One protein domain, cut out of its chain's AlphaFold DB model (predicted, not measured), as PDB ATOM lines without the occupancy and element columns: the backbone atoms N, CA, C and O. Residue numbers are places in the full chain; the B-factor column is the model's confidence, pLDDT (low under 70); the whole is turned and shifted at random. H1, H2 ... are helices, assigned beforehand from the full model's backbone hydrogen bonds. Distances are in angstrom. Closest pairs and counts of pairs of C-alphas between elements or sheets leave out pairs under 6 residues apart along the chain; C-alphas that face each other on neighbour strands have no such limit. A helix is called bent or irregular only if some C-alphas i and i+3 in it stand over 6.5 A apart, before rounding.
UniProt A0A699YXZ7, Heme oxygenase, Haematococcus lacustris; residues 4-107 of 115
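AT A GLANCE: This is residues 4 to 107 of the 115 residues of the protein "Heme oxygenase" of Haematococcus lacustris (UniProt A0A699YXZ7). A long, kinked helix, H2, runs through the middle, and the other four helices gather round its first part. H1 folds back from the beginning of H2 and H3 runs back along it on another side, while H4 and then H5 follow one another past the first part of H2; the second half of H2 and the loop after it make one end of the long axis. The 104 printed residues hold five named helices, H1 to H5 in chain order, and no named strand: the class is all helix. The whole is only just loose, close to compact, with a radius of gyration of the C-alphas of 15.7 A. It is only just elongated, spanning 50 by 33 by 19 A.

IN THESE COORDINATES: H1, residues 4 to 17, begins at C-alpha 4 (13.362, -1.573, 180.074) and is 20.0 A long. H2, residues 19 to 48, is 39.1 A long and ends at C-alpha 48 (21.610, 18.473, 190.192). It has a kink of 46 degrees near residue 38; it is neither bent nor irregular, but only just: C-alphas 35 and 38 are 6.1 A apart. H3, residues 63 to 79, is 24.4 A long. H4 is residues 83 to 91, 12.3 A. H5, residues 93 to 106, is 20.7 A long and ends at C-alpha 106 (10.339, 1.836, 187.445).

HOW THE PARTS SIT: H2 is the hub, touching the four other helices. H1 and H2 form a helical hairpin, opposite ways at a shallow tilt of 29 degrees; their closest C-alphas, of Leu 14 and Phe 22, are 5.1 A apart. H2 and H3, a second helical hairpin, only just touch, with 3 pairs of C-alphas within 8 A, the closest Thr 34 and Val 63 at 7.5 A; their tilt is a shallow 16 degrees. H4 touches H2 with the C-alphas of Cys 89 and Ala 21 closest, 4.7 A apart, the same way at a shallow tilt of 28 degrees. H5 touches H2 at a steep tilt of 40 degrees, the same way, with the C-alphas of Ser 96 and His 25 closest at 5.2 A. H1 and H5 only just touch, with 3 pairs of C-alphas within 8 A, the closest Gly 4 and Leu 103 at 5.7 A. H1, H2 and H5 form a bundle, three helices side by side. H3 is apart from H1 and H5. In H3 and H4 every O i to N i+4 pair is within hydrogen-bond range; in H1 9 of 10 are, in H2 24 of 26 and in H5 7 of 10.

THE WHOLE: The two C-alphas farthest apart, of Asp 50 and Ser 82, are 50.1 A from each other. The printed part has no cut. The link from H2 to H3, residues 49 to 62, is long; the other three links are tight. The mean pLDDT of the printed part is 90.9, and residues 100 to 107 are under 70.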
ATOM      1  N   GLY A   4      12.406  -1.763 181.165       84.06
ATOM      2  CA  GLY A   4      13.362  -1.573 180.074       84.06
ATOM      3  C   GLY A   4      13.749  -2.848 179.333       84.06
ATOM      4  O   GLY A   4      13.815  -2.843 178.109       84.06
ATOM      5  N   ALA A   5      13.949  -3.958 180.046       88.38
ATOM      6  CA  ALA A   5      14.266  -5.244 179.427       88.38
ATOM      7  C   ALA A   5      13.075  -5.785 178.618       88.38
ATOM      8  O   ALA A   5      13.262  -6.328 177.532       88.38
ATOM      9  N   GLN A   6      11.850  -5.579 179.113       89.25
ATOM     10  CA  GLN A   6      10.633  -5.926 178.375       89.25
ATOM     11  C   GLN A   6      10.507  -5.094 177.099       89.25
ATOM     12  O   GLN A   6      10.226  -5.644 176.034       89.25
ATOM     13  N   TYR A   7      10.768  -3.787 177.186       91.31
ATOM     14  CA  TYR A   7      10.700  -2.929 176.012       91.31
ATOM     15  C   TYR A   7      11.783  -3.270 174.983       91.31
ATOM     16  O   TYR A   7      11.482  -3.396 173.798       91.31
ATOM     17  N   ALA A   8      13.016  -3.516 175.429       92.44
ATOM     18  CA  ALA A   8      14.102  -3.954 174.558       92.44
ATOM     19  C   ALA A   8      13.757  -5.267 173.834       92.44
ATOM     20  O   ALA A   8      13.956  -5.371 172.622       92.44
ATOM     21  N   ALA A   9      13.185  -6.247 174.545       93.62
ATOM     22  CA  ALA A   9      12.735  -7.502 173.948       93.62
ATOM     23  C   ALA A   9      11.629  -7.276 172.902       93.62
ATOM     24  O   ALA A   9      11.710  -7.829 171.805       93.62
ATOM     25  N   LYS A  10      10.645  -6.416 173.203       93.56
ATOM     26  CA  LYS A  10       9.577  -6.044 172.264       93.56
ATOM     27  C   LYS A  10      10.140  -5.413 170.993       93.56
ATOM     28  O   LYS A  10       9.876  -5.917 169.908       93.56
ATOM     29  N   VAL A  11      10.945  -4.358 171.112       95.38
ATOM     30  CA  VAL A  11      11.509  -3.656 169.945       95.38
ATOM     31  C   VAL A  11      12.407  -4.587 169.123       95.38
ATOM     32  O   VAL A  11      12.368  -4.546 167.896       95.38
ATOM     33  N   THR A  12      13.146  -5.490 169.777       96.38
ATOM     34  CA  THR A  12      13.945  -6.523 169.094       96.38
ATOM     35  C   THR A  12      13.079  -7.507 168.307       96.38
ATOM     36  O   THR A  12      13.474  -7.933 167.222       96.38
ATOM     37  N   ALA A  13      11.913  -7.890 168.835       97.12
ATOM     38  CA  ALA A  13      10.969  -8.742 168.119       97.12
ATOM     39  C   ALA A  13      10.358  -8.001 166.918       97.12
ATOM     40  O   ALA A  13      10.428  -8.512 165.803       97.12
ATOM     41  N   LEU A  14       9.872  -6.768 167.121       97.12
ATOM     42  CA  LEU A  14       9.312  -5.931 166.053       97.12
ATOM     43  C   LEU A  14      10.312  -5.725 164.909       97.12
ATOM     44  O   LEU A  14       9.956  -5.892 163.750       97.12
ATOM     45  N   ALA A  15      11.588  -5.470 165.217       96.69
ATOM     46  CA  ALA A  15      12.628  -5.306 164.200       96.69
ATOM     47  C   ALA A  15      12.767  -6.517 163.254       96.69
ATOM     48  O   ALA A  15      13.218  -6.361 162.122       96.69
ATOM     49  N   LYS A  16      12.405  -7.724 163.714       96.94
ATOM     50  CA  LYS A  16      12.506  -8.967 162.936       96.94
ATOM     51  C   LYS A  16      11.223  -9.312 162.190       96.94
ATOM     52  O   LYS A  16      11.304  -9.875 161.105       96.94
ATOM     53  N   SER A  17      10.065  -9.048 162.792       96.94
ATOM     54  CA  SER A  17       8.779  -9.555 162.296       96.94
ATOM     55  C   SER A  17       7.821  -8.477 161.804       96.94
ATOM     56  O   SER A  17       6.883  -8.802 161.086       96.94
ATOM     57  N   ASP A  18       8.024  -7.219 162.194       97.69
ATOM     58  CA  ASP A  18       7.085  -6.124 161.946       97.69
ATOM     59  C   ASP A  18       7.812  -4.776 161.752       97.69
ATOM     60  O   ASP A  18       7.877  -3.937 162.664       97.69
ATOM     61  N   PRO A  19       8.402  -4.553 160.561       96.12
ATOM     62  CA  PRO A  19       9.121  -3.319 160.266       96.12
ATOM     63  C   PRO A  19       8.277  -2.039 160.419       96.12
ATOM     64  O   PRO A  19       8.814  -1.074 160.968       96.12
ATOM     65  N   PRO A  20       6.989  -1.983 160.008       97.88
ATOM     66  CA  PRO A  20       6.163  -0.800 160.242       97.88
ATOM     67  C   PRO A  20       6.026  -0.421 161.718       97.88
ATOM     68  O   PRO A  20       6.283   0.730 162.082       97.88
ATOM     69  N   ALA A  21       5.718  -1.386 162.587       97.56
ATOM     70  CA  ALA A  21       5.661  -1.152 164.027       97.56
ATOM     71  C   ALA A  21       7.020  -0.712 164.594       97.56
ATOM     72  O   ALA A  21       7.111   0.254 165.356       97.56
ATOM     73  N   PHE A  22       8.104  -1.384 164.190       97.69
ATOM     74  CA  PHE A  22       9.456  -1.033 164.624       97.69
ATOM     75  C   PHE A  22       9.819   0.421 164.288       97.69
ATOM     76  O   PHE A  22      10.351   1.134 165.142       97.69
ATOM     77  N   ILE A  23       9.507   0.881 163.073       97.81
ATOM     78  CA  ILE A  23       9.798   2.253 162.636       97.81
ATOM     79  C   ILE A  23       9.030   3.281 163.470       97.81
ATOM     80  O   ILE A  23       9.603   4.318 163.808       97.81
ATOM     81  N   CYS A  24       7.792   2.988 163.879       97.62
ATOM     82  CA  CYS A  24       7.050   3.852 164.797       97.62
ATOM     83  C   CYS A  24       7.788   4.043 166.129       97.62
ATOM     84  O   CYS A  24       7.985   5.174 166.585       97.62
ATOM     85  N   HIS A  25       8.257   2.948 166.732       96.44
ATOM     86  CA  HIS A  25       9.028   2.994 167.975       96.44
ATOM     87  C   HIS A  25      10.374   3.709 167.803       96.44
ATOM     88  O   HIS A  25      10.742   4.534 168.642       96.44
ATOM     89  N   TYR A  26      11.091   3.425 166.712       95.88
ATOM     90  CA  TYR A  26      12.359   4.073 166.380       95.88
ATOM     91  C   TYR A  26      12.192   5.591 166.248       95.88
ATOM     92  O   TYR A  26      12.911   6.356 166.894       95.88
ATOM     93  N   TYR A  27      11.208   6.026 165.456       95.94
ATOM     94  CA  TYR A  27      10.901   7.437 165.254       95.94
ATOM     95  C   TYR A  27      10.555   8.115 166.581       95.94
ATOM     96  O   TYR A  27      11.226   9.066 166.983       95.94
ATOM     97  N   ASN A  28       9.563   7.600 167.311       94.25
ATOM     98  CA  ASN A  28       9.106   8.247 168.537       94.25
ATOM     99  C   ASN A  28      10.208   8.314 169.604       94.25
ATOM    100  O   ASN A  28      10.338   9.341 170.264       94.25
ATOM    101  N   PHE A  29      11.052   7.286 169.738       92.25
ATOM    102  CA  PHE A  29      12.146   7.295 170.712       92.25
ATOM    103  C   PHE A  29      13.181   8.395 170.423       92.25
ATOM    104  O   PHE A  29      13.456   9.236 171.283       92.25
ATOM    105  N   TYR A  30      13.742   8.428 169.210       92.31
ATOM    106  CA  TYR A  30      14.820   9.369 168.883       92.31
ATOM    107  C   TYR A  30      14.326  10.811 168.722       92.31
ATOM    108  O   TYR A  30      15.004  11.747 169.158       92.31
ATOM    109  N   PHE A  31      13.140  11.011 168.143       93.44
ATOM    110  CA  PHE A  31      12.588  12.353 167.952       93.44
ATOM    111  C   PHE A  31      12.110  12.956 169.277       93.44
ATOM    112  O   PHE A  31      12.358  14.136 169.530       93.44
ATOM    113  N   ALA A  32      11.514  12.161 170.176       91.12
ATOM    114  CA  ALA A  32      11.173  12.650 171.513       91.12
ATOM    115  C   ALA A  32      12.427  13.017 172.322       91.12
ATOM    116  O   ALA A  32      12.443  14.060 172.980       91.12
ATOM    117  N   HIS A  33      13.492  12.208 172.242       90.06
ATOM    118  CA  HIS A  33      14.757  12.482 172.933       90.06
ATOM    119  C   HIS A  33      15.404  13.792 172.467       90.06
ATOM    120  O   HIS A  33      15.759  14.653 173.274       90.06
ATOM    121  N   THR A  34      15.515  13.972 171.152       89.88
ATOM    122  CA  THR A  34      16.151  15.157 170.553       89.88
ATOM    123  C   THR A  34      15.332  16.439 170.718       89.88
ATOM    124  O   THR A  34      15.920  17.520 170.784       89.88
ATOM    125  N   ALA A  35      14.005  16.334 170.847       86.50
ATOM    126  CA  ALA A  35      13.123  17.464 171.123       86.50
ATOM    127  C   ALA A  35      12.943  17.709 172.635       86.50
ATOM    128  O   ALA A  35      13.618  18.558 173.221       86.50
ATOM    129  N   GLY A  36      12.033  16.968 173.275       84.25
ATOM    130  CA  GLY A  36      11.660  17.160 174.681       84.25
ATOM    131  C   GLY A  36      12.718  16.672 175.669       84.25
ATOM    132  O   GLY A  36      12.944  17.314 176.696       84.25
ATOM    133  N   GLY A  37      13.417  15.581 175.340       86.50
ATOM    134  CA  GLY A  37      14.441  14.986 176.203       86.50
ATOM    135  C   GLY A  37      15.575  15.954 176.537       86.50
ATOM    136  O   GLY A  37      15.969  16.051 177.697       86.50
ATOM    137  N   ARG A  38      16.040  16.751 175.566       87.56
ATOM    138  CA  ARG A  38      17.075  17.774 175.813       87.56
ATOM    139  C   ARG A  38      16.618  18.868 176.778       87.56
ATOM    140  O   ARG A  38      17.406  19.288 177.618       87.56
ATOM    141  N   MET A  39      15.361  19.319 176.688       88.94
ATOM    142  CA  MET A  39      14.830  20.326 177.619       88.94
ATOM    143  C   MET A  39      14.810  19.792 179.054       88.94
ATOM    144  O   MET A  39      15.253  20.475 179.977       88.94
ATOM    145  N   ILE A  40      14.354  18.548 179.229       89.56
ATOM    146  CA  ILE A  40      14.357  17.866 180.530       89.56
ATOM    147  C   ILE A  40      15.795  17.696 181.035       89.56
ATOM    148  O   ILE A  40      16.087  18.025 182.183       89.56
ATOM    149  N   GLY A  41      16.706  17.242 180.171       89.75
ATOM    150  CA  GLY A  41      18.120  17.060 180.487       89.75
ATOM    151  C   GLY A  41      18.802  18.335 180.972       89.75
ATOM    152  O   GLY A  41      19.487  18.308 181.994       89.75
ATOM    153  N   ASN A  42      18.554  19.457 180.294       91.06
ATOM    154  CA  ASN A  42      19.064  20.764 180.703       91.06
ATOM    155  C   ASN A  42      18.541  21.152 182.087       91.06
ATOM    156  O   ASN A  42      19.319  21.579 182.936       91.06
ATOM    157  N   LYS A  43      17.247  20.933 182.357       92.81
ATOM    158  CA  LYS A  43      16.668  21.269 183.660       92.81
ATOM    159  C   LYS A  43      17.248  20.427 184.794       92.81
ATOM    160  O   LYS A  43      17.592  20.966 185.842       92.81
ATOM    161  N   VAL A  44      17.402  19.123 184.576       92.19
ATOM    162  CA  VAL A  44      18.036  18.216 185.546       92.19
ATOM    163  C   VAL A  44      19.501  18.598 185.774       92.19
ATOM    164  O   VAL A  44      19.958  18.609 186.914       92.19
ATOM    165  N   SER A  45      20.222  18.959 184.712       93.56
ATOM    166  CA  SER A  45      21.616  19.402 184.791       93.56
ATOM    167  C   SER A  45      21.781  20.685 185.616       93.56
ATOM    168  O   SER A  45      22.651  20.747 186.484       93.56
ATOM    169  N   GLU A  46      20.907  21.675 185.407       93.62
ATOM    170  CA  GLU A  46      20.864  22.905 186.208       93.62
ATOM    171  C   GLU A  46      20.600  22.634 187.691       93.62
ATOM    172  O   GLU A  46      21.157  23.320 188.543       93.62
ATOM    173  N   MET A  47      19.724  21.673 187.990       94.50
ATOM    174  CA  MET A  47      19.287  21.394 189.356       94.50
ATOM    175  C   MET A  47      20.279  20.541 190.145       94.50
ATOM    176  O   MET A  47      20.392  20.729 191.352       94.50
ATOM    177  N   LEU A  48      20.932  19.573 189.494       95.19
ATOM    178  CA  LEU A  48      21.610  18.473 190.192       95.19
ATOM    179  C   LEU A  48      23.058  18.235 189.757       95.19
ATOM    180  O   LEU A  48      23.756  17.489 190.436       95.19
ATOM    181  N   LEU A  49      23.504  18.792 188.628       93.75
ATOM    182  CA  LEU A  49      24.790  18.431 188.014       93.75
ATOM    183  C   LEU A  49      25.677  19.651 187.743       93.75
ATOM    184  O   LEU A  49      26.472  19.612 186.810       93.75
ATOM    185  N   ASP A  50      25.516  20.748 188.487       94.06
ATOM    186  CA  ASP A  50      26.303  21.982 188.319       94.06
ATOM    187  C   ASP A  50      26.358  22.480 186.865       94.06
ATOM    188  O   ASP A  50      27.384  22.958 186.376       94.06
ATOM    189  N   LYS A  51      25.232  22.355 186.146       93.81
ATOM    190  CA  LYS A  51      25.098  22.709 184.719       93.81
ATOM    191  C   LYS A  51      25.967  21.861 183.776       93.81
ATOM    192  O   LYS A  51      26.119  22.197 182.599       93.81
ATOM    193  N   HIS A  52      26.515  20.741 184.246       94.31
ATOM    194  CA  HIS A  52      27.241  19.793 183.413       94.31
ATOM    195  C   HIS A  52      26.291  19.079 182.444       94.31
ATOM    196  O   HIS A  52      25.366  18.363 182.845       94.31
ATOM    197  N   THR A  53      26.542  19.222 181.144       90.19
ATOM    198  CA  THR A  53      25.757  18.542 180.106       90.19
ATOM    199  C   THR A  53      26.235  17.103 179.936       90.19
ATOM    200  O   THR A  53      27.377  16.860 179.557       90.19
ATOM    201  N   LEU A  54      25.353  16.132 180.182       92.25
ATOM    202  CA  LEU A  54      25.664  14.715 179.981       92.25
ATOM    203  C   LEU A  54      25.819  14.376 178.493       92.25
ATOM    204  O   LEU A  54      25.059  14.867 177.657       92.25
ATOM    205  N   ALA A  55      26.721  13.438 178.187       93.06
ATOM    206  CA  ALA A  55      26.958  12.938 176.829       93.06
ATOM    207  C   ALA A  55      25.678  12.432 176.137       93.06
ATOM    208  O   ALA A  55      25.541  12.547 174.926       93.06
ATOM    209  N   PHE A  56      24.699  11.941 176.905       91.50
ATOM    210  CA  PHE A  56      23.406  11.487 176.386       91.50
ATOM    211  C   PHE A  56      22.623  12.569 175.614       91.50
ATOM    212  O   PHE A  56      21.824  12.238 174.738       91.50
ATOM    213  N   TYR A  57      22.855  13.854 175.904       91.69
ATOM    214  CA  TYR A  57      22.209  14.987 175.226       91.69
ATOM    215  C   TYR A  57      23.102  15.659 174.174       91.69
ATOM    216  O   TYR A  57      22.679  16.626 173.538       91.69
ATOM    217  N   GLN A  58      24.323  15.159 173.986       91.44
ATOM    218  CA  GLN A  58      25.291  15.699 173.039       91.44
ATOM    219  C   GLN A  58      25.201  14.953 171.707       91.44
ATOM    220  O   GLN A  58      25.041  13.735 171.665       91.44
ATOM    221  N   TRP A  59      25.316  15.699 170.611       90.69
ATOM    222  CA  TRP A  59      25.259  15.174 169.251       90.69
ATOM    223  C   TRP A  59      26.439  15.702 168.444       90.69
ATOM    224  O   TRP A  59      26.842  16.853 168.606       90.69
ATOM    225  N   SER A  60      26.984  14.857 167.571       93.25
ATOM    226  CA  SER A  60      28.001  15.280 166.612       93.25
ATOM    227  C   SER A  60      27.317  15.866 165.380       93.25
ATOM    228  O   SER A  60      26.722  15.130 164.592       93.25
ATOM    229  N   GLY A  61      27.383  17.188 165.235       91.75
ATOM    230  CA  GLY A  61      26.774  17.927 164.127       91.75
ATOM    231  C   GLY A  61      25.416  18.551 164.455       91.75
ATOM    232  O   GLY A  61      24.955  18.542 165.598       91.75
ATOM    233  N   ASP A  62      24.788  19.133 163.431       93.94
ATOM    234  CA  ASP A  62      23.482  19.777 163.563       93.94
ATOM    235  C   ASP A  62      22.355  18.743 163.676       93.94
ATOM    236  O   ASP A  62      22.075  17.978 162.752       93.94
ATOM    237  N   VAL A  63      21.675  18.750 164.823       92.38
ATOM    238  CA  VAL A  63      20.559  17.845 165.117       92.38
ATOM    239  C   VAL A  63      19.401  18.045 164.141       92.38
ATOM    240  O   VAL A  63      18.756  17.061 163.786       92.38
ATOM    241  N   ALA A  64      19.135  19.273 163.677       92.56
ATOM    242  CA  ALA A  64      18.050  19.512 162.725       92.56
ATOM    243  C   ALA A  64      18.330  18.801 161.393       92.56
ATOM    244  O   ALA A  64      17.511  17.990 160.954       92.56
ATOM    245  N   ALA A  65      19.529  18.996 160.833       95.94
ATOM    246  CA  ALA A  65      19.971  18.296 159.629       95.94
ATOM    247  C   ALA A  65      19.962  16.761 159.787       95.94
ATOM    248  O   ALA A  65      19.532  16.043 158.880       95.94
ATOM    249  N   LEU A  66      20.389  16.239 160.946       95.56
ATOM    250  CA  LEU A  66      20.346  14.799 161.235       95.56
ATOM    251  C   LEU A  66      18.908  14.257 161.225       95.56
ATOM    252  O   LEU A  66      18.645  13.217 160.618       95.56
ATOM    253  N   LEU A  67      17.973  14.957 161.872       94.81
ATOM    254  CA  LEU A  67      16.569  14.548 161.926       94.81
ATOM    255  C   LEU A  67      15.904  14.621 160.550       94.81
ATOM    256  O   LEU A  67      15.154  13.711 160.198       94.81
ATOM    257  N   ASP A  68      16.203  15.644 159.751       96.31
ATOM    258  CA  ASP A  68      15.684  15.760 158.385       96.31
ATOM    259  C   ASP A  68      16.171  14.618 157.492       96.31
ATOM    260  O   ASP A  68      15.369  13.987 156.800       96.31
ATOM    261  N   ALA A  69      17.453  14.257 157.583       96.75
ATOM    262  CA  ALA A  69      17.987  13.107 156.860       96.75
ATOM    263  C   ALA A  69      17.292  11.791 157.261       96.75
ATOM    264  O   ALA A  69      17.037  10.933 156.411       96.75
ATOM    265  N   VAL A  70      16.955  11.619 158.545       96.94
ATOM    266  CA  VAL A  70      16.196  10.452 159.022       96.94
ATOM    267  C   VAL A  70      14.754  10.474 158.509       96.94
ATOM    268  O   VAL A  70      14.272   9.438 158.050       96.94
ATOM    269  N   ARG A  71      14.076  11.633 158.512       97.12
ATOM    270  CA  ARG A  71      12.714  11.779 157.961       97.12
ATOM    271  C   ARG A  71      12.656  11.363 156.497       97.12
ATOM    272  O   ARG A  71      11.776  10.593 156.127       97.12
ATOM    273  N   VAL A  72      13.615  11.809 155.685       98.06
ATOM    274  CA  VAL A  72      13.699  11.435 154.263       98.06
ATOM    275  C   VAL A  72      13.806   9.916 154.096       98.06
ATOM    276  O   VAL A  72      13.084   9.337 153.288       98.06
ATOM    277  N   LYS A  73      14.646   9.249 154.899       97.94
ATOM    278  CA  LYS A  73      14.800   7.785 154.849       97.94
ATOM    279  C   LYS A  73      13.529   7.044 155.264       97.94
ATOM    280  O   LYS A  73      13.165   6.071 154.613       97.94
ATOM    281  N   ILE A  74      12.856   7.501 156.321       97.38
ATOM    282  CA  ILE A  74      11.588   6.908 156.772       97.38
ATOM    283  C   ILE A  74      10.507   7.086 155.703       97.38
ATOM    284  O   ILE A  74       9.812   6.125 155.387       97.38
ATOM    285  N   ASN A  75      10.402   8.277 155.108       96.94
ATOM    286  CA  ASN A  75       9.429   8.553 154.052       96.94
ATOM    287  C   ASN A  75       9.663   7.659 152.831       96.94
ATOM    288  O   ASN A  75       8.728   7.002 152.387       96.94
ATOM    289  N   SER A  76      10.908   7.560 152.354       97.44
ATOM    290  CA  SER A  76      11.263   6.689 151.226       97.44
ATOM    291  C   SER A  76      10.962   5.214 151.513       97.44
ATOM    292  O   SER A  76      10.449   4.500 150.658       97.44
ATOM    293  N   LEU A  77      11.210   4.749 152.739       95.50
ATOM    294  CA  LEU A  77      10.865   3.389 153.144       95.50
ATOM    295  C   LEU A  77       9.339   3.169 153.195       95.50
ATOM    296  O   LEU A  77       8.852   2.122 152.772       95.50
ATOM    297  N   ALA A  78       8.583   4.165 153.661       96.38
ATOM    298  CA  ALA A  78       7.127   4.111 153.745       96.38
ATOM    299  C   ALA A  78       6.418   4.279 152.388       96.38
ATOM    300  O   ALA A  78       5.237   3.946 152.277       96.38
ATOM    301  N   GLU A  79       7.086   4.766 151.338       97.25
ATOM    302  CA  GLU A  79       6.517   4.827 149.981       97.25
ATOM    303  C   GLU A  79       6.101   3.440 149.477       97.25
ATOM    304  O   GLU A  79       5.043   3.309 148.864       97.25
ATOM    305  N   GLY A  80       6.879   2.403 149.809       95.94
ATOM    306  CA  GLY A  80       6.590   1.014 149.443       95.94
ATOM    307  C   GLY A  80       5.534   0.320 150.309       95.94
ATOM    308  O   GLY A  80       5.218  -0.841 150.060       95.94
ATOM    309  N   TRP A  81       5.007   0.985 151.339       97.56
ATOM    310  CA  TRP A  81       4.026   0.392 152.246       97.56
ATOM    311  C   TRP A  81       2.594   0.557 151.750       97.56
ATOM    312  O   TRP A  81       2.198   1.627 151.270       97.56
ATOM    313  N   SER A  82       1.788  -0.483 151.971       98.19
ATOM    314  CA  SER A  82       0.339  -0.408 151.818       98.19
ATOM    315  C   SER A  82      -0.270   0.586 152.812       98.19
ATOM    316  O   SER A  82       0.370   1.034 153.773       98.19
ATOM    317  N   ARG A  83      -1.539   0.940 152.594       98.00
ATOM    318  CA  ARG A  83      -2.257   1.829 153.508       98.00
ATOM    319  C   ARG A  83      -2.365   1.215 154.906       98.00
ATOM    320  O   ARG A  83      -2.102   1.897 155.890       98.00
ATOM    321  N   GLU A  84      -2.654  -0.077 154.970       98.25
ATOM    322  CA  GLU A  84      -2.799  -0.848 156.204       98.25
ATOM    323  C   GLU A  84      -1.486  -0.884 156.991       98.25
ATOM    324  O   GLU A  84      -1.495  -0.729 158.205       98.25
ATOM    325  N   GLN A  85      -0.345  -1.020 156.310       98.12
ATOM    326  CA  GLN A  85       0.972  -0.975 156.955       98.12
ATOM    327  C   GLN A  85       1.281   0.409 157.542       98.12
ATOM    328  O   GLN A  85       1.838   0.505 158.636       98.12
ATOM    329  N   LYS A  86       0.899   1.488 156.845       98.25
ATOM    330  CA  LYS A  86       1.035   2.862 157.356       98.25
ATOM    331  C   LYS A  86       0.145   3.089 158.575       98.25
ATOM    332  O   LYS A  86       0.617   3.623 159.575       98.25
ATOM    333  N   ASP A  87      -1.108   2.649 158.514       98.12
ATOM    334  CA  ASP A  87      -2.043   2.771 159.634       98.12
ATOM    335  C   ASP A  87      -1.588   1.921 160.836       98.12
ATOM    336  O   ASP A  87      -1.640   2.391 161.972       98.12
ATOM    337  N   HIS A  88      -1.050   0.721 160.593       97.75
ATOM    338  CA  HIS A  88      -0.463  -0.139 161.626       97.75
ATOM    339  C   HIS A  88       0.744   0.514 162.311       97.75
ATOM    340  O   HIS A  88       0.801   0.581 163.537       97.75
ATOM    341  N   CYS A  89       1.663   1.099 161.535       97.94
ATOM    342  CA  CYS A  89       2.749   1.917 162.081       97.94
ATOM    343  C   CYS A  89       2.198   3.021 163.002       97.94
ATOM    344  O   CYS A  89       2.684   3.198 164.117       97.94
ATOM    345  N   LEU A  90       1.164   3.752 162.578       96.88
ATOM    346  CA  LEU A  90       0.577   4.823 163.391       96.88
ATOM    347  C   LEU A  90      -0.094   4.299 164.673       96.88
ATOM    348  O   LEU A  90      -0.009   4.965 165.709       96.88
ATOM    349  N   ALA A  91      -0.702   3.111 164.641       96.88
ATOM    350  CA  ALA A  91      -1.372   2.502 165.792       96.88
ATOM    351  C   ALA A  91      -0.414   2.194 166.962       96.88
ATOM    352  O   ALA A  91      -0.803   2.318 168.125       96.88
ATOM    353  N   GLU A  92       0.860   1.899 166.683       96.19
ATOM    354  CA  GLU A  92       1.883   1.643 167.715       96.19
ATOM    355  C   GLU A  92       2.325   2.905 168.481       96.19
ATOM    356  O   GLU A  92       3.042   2.821 169.481       96.19
ATOM    357  N   THR A  93       1.877   4.099 168.073       94.25
ATOM    358  CA  THR A  93       2.315   5.369 168.679       94.25
ATOM    359  C   THR A  93       2.054   5.406 170.184       94.25
ATOM    360  O   THR A  93       2.961   5.707 170.963       94.25
ATOM    361  N   GLN A  94       0.838   5.062 170.624       90.62
ATOM    362  CA  GLN A  94       0.481   5.104 172.047       90.62
ATOM    363  C   GLN A  94       1.359   4.161 172.877       90.62
ATOM    364  O   GLN A  94       1.746   4.467 174.006       90.62
ATOM    365  N   GLU A  95       1.672   3.009 172.308       89.62
ATOM    366  CA  GLU A  95       2.449   1.967 172.950       89.62
ATOM    367  C   GLU A  95       3.936   2.330 173.027       89.62
ATOM    368  O   GLU A  95       4.576   2.107 174.059       89.62
ATOM    369  N   SER A  96       4.464   3.002 171.998       89.38
ATOM    370  CA  SER A  96       5.811   3.580 172.024       89.38
ATOM    371  C   SER A  96       5.992   4.569 173.177       89.38
ATOM    372  O   SER A  96       6.981   4.482 173.908       89.38
ATOM    373  N   PHE A  97       4.990   5.421 173.424       85.50
ATOM    374  CA  PHE A  97       5.003   6.363 174.539       85.50
ATOM    375  C   PHE A  97       4.867   5.679 175.894       85.50
ATOM    376  O   PHE A  97       5.530   6.084 176.848       85.50
ATOM    377  N   LYS A  98       4.017   4.655 176.022       83.06
ATOM    378  CA  LYS A  98       3.919   3.903 177.281       83.06
ATOM    379  C   LYS A  98       5.279   3.308 177.622       83.06
ATOM    380  O   LYS A  98       5.797   3.547 178.710       83.06
ATOM    381  N   ALA A  99       5.904   2.612 176.684       75.81
ATOM    382  CA  ALA A  99       7.150   1.924 176.960       75.81
ATOM    383  C   ALA A  99       8.334   2.874 177.240       75.81
ATOM    384  O   ALA A  99       9.139   2.598 178.132       75.81
ATOM    385  N   SER A 100       8.412   4.024 176.556       69.44
ATOM    386  CA  SER A 100       9.468   5.020 176.792       69.44
ATOM    387  C   SER A 100       9.300   5.789 178.110       69.44
ATOM    388  O   SER A 100      10.294   6.073 178.776       69.44
ATOM    389  N   HIS A 101       8.065   6.095 178.528       63.44
ATOM    390  CA  HIS A 101       7.791   6.852 179.761       63.44
ATOM    391  C   HIS A 101       7.719   5.995 181.034       63.44
ATOM    392  O   HIS A 101       7.896   6.521 182.131       63.44
ATOM    393  N   HIS A 102       7.483   4.682 180.927       57.09
ATOM    394  CA  HIS A 102       7.454   3.791 182.100       57.09
ATOM    395  C   HIS A 102       8.854   3.344 182.557       57.09
ATOM    396  O   HIS A 102       9.003   2.837 183.668       57.09
ATOM    397  N   LEU A 103       9.889   3.578 181.743       58.00
ATOM    398  CA  LEU A 103      11.293   3.369 182.110       58.00
ATOM    399  C   LEU A 103      11.694   4.199 183.353       58.00
ATOM    400  O   LEU A 103      12.132   3.597 184.334       58.00
ATOM    401  N   PRO A 104      11.477   5.531 183.385       54.59
ATOM    402  CA  PRO A 104      11.708   6.345 184.581       54.59
ATOM    403  C   PRO A 104      10.858   5.950 185.796       54.59
ATOM    404  O   PRO A 104      11.356   5.972 186.916       54.59
ATOM    405  N   ALA A 105       9.592   5.561 185.602       53.38
ATOM    406  CA  ALA A 105       8.679   5.235 186.707       53.38
ATOM    407  C   ALA A 105       9.076   3.955 187.472       53.38
ATOM    408  O   ALA A 105       8.769   3.815 188.659       53.38
ATOM    409  N   ALA A 106       9.771   3.024 186.809       53.41
ATOM    410  CA  ALA A 106      10.339   1.836 187.445       53.41
ATOM    411  C   ALA A 106      11.560   2.167 188.325       53.41
ATOM    412  O   ALA A 106      11.834   1.452 189.288       53.41
ATOM    413  N   CYS A 107      12.253   3.273 188.044       53.00
ATOM    414  CA  CYS A 107      13.262   3.855 188.921       53.00
ATOM    415  C   CYS A 107      12.575   4.719 189.986       53.00
ATOM    416  O   CYS A 107      12.671   5.944 189.967       53.00
TER     417      CYS A 107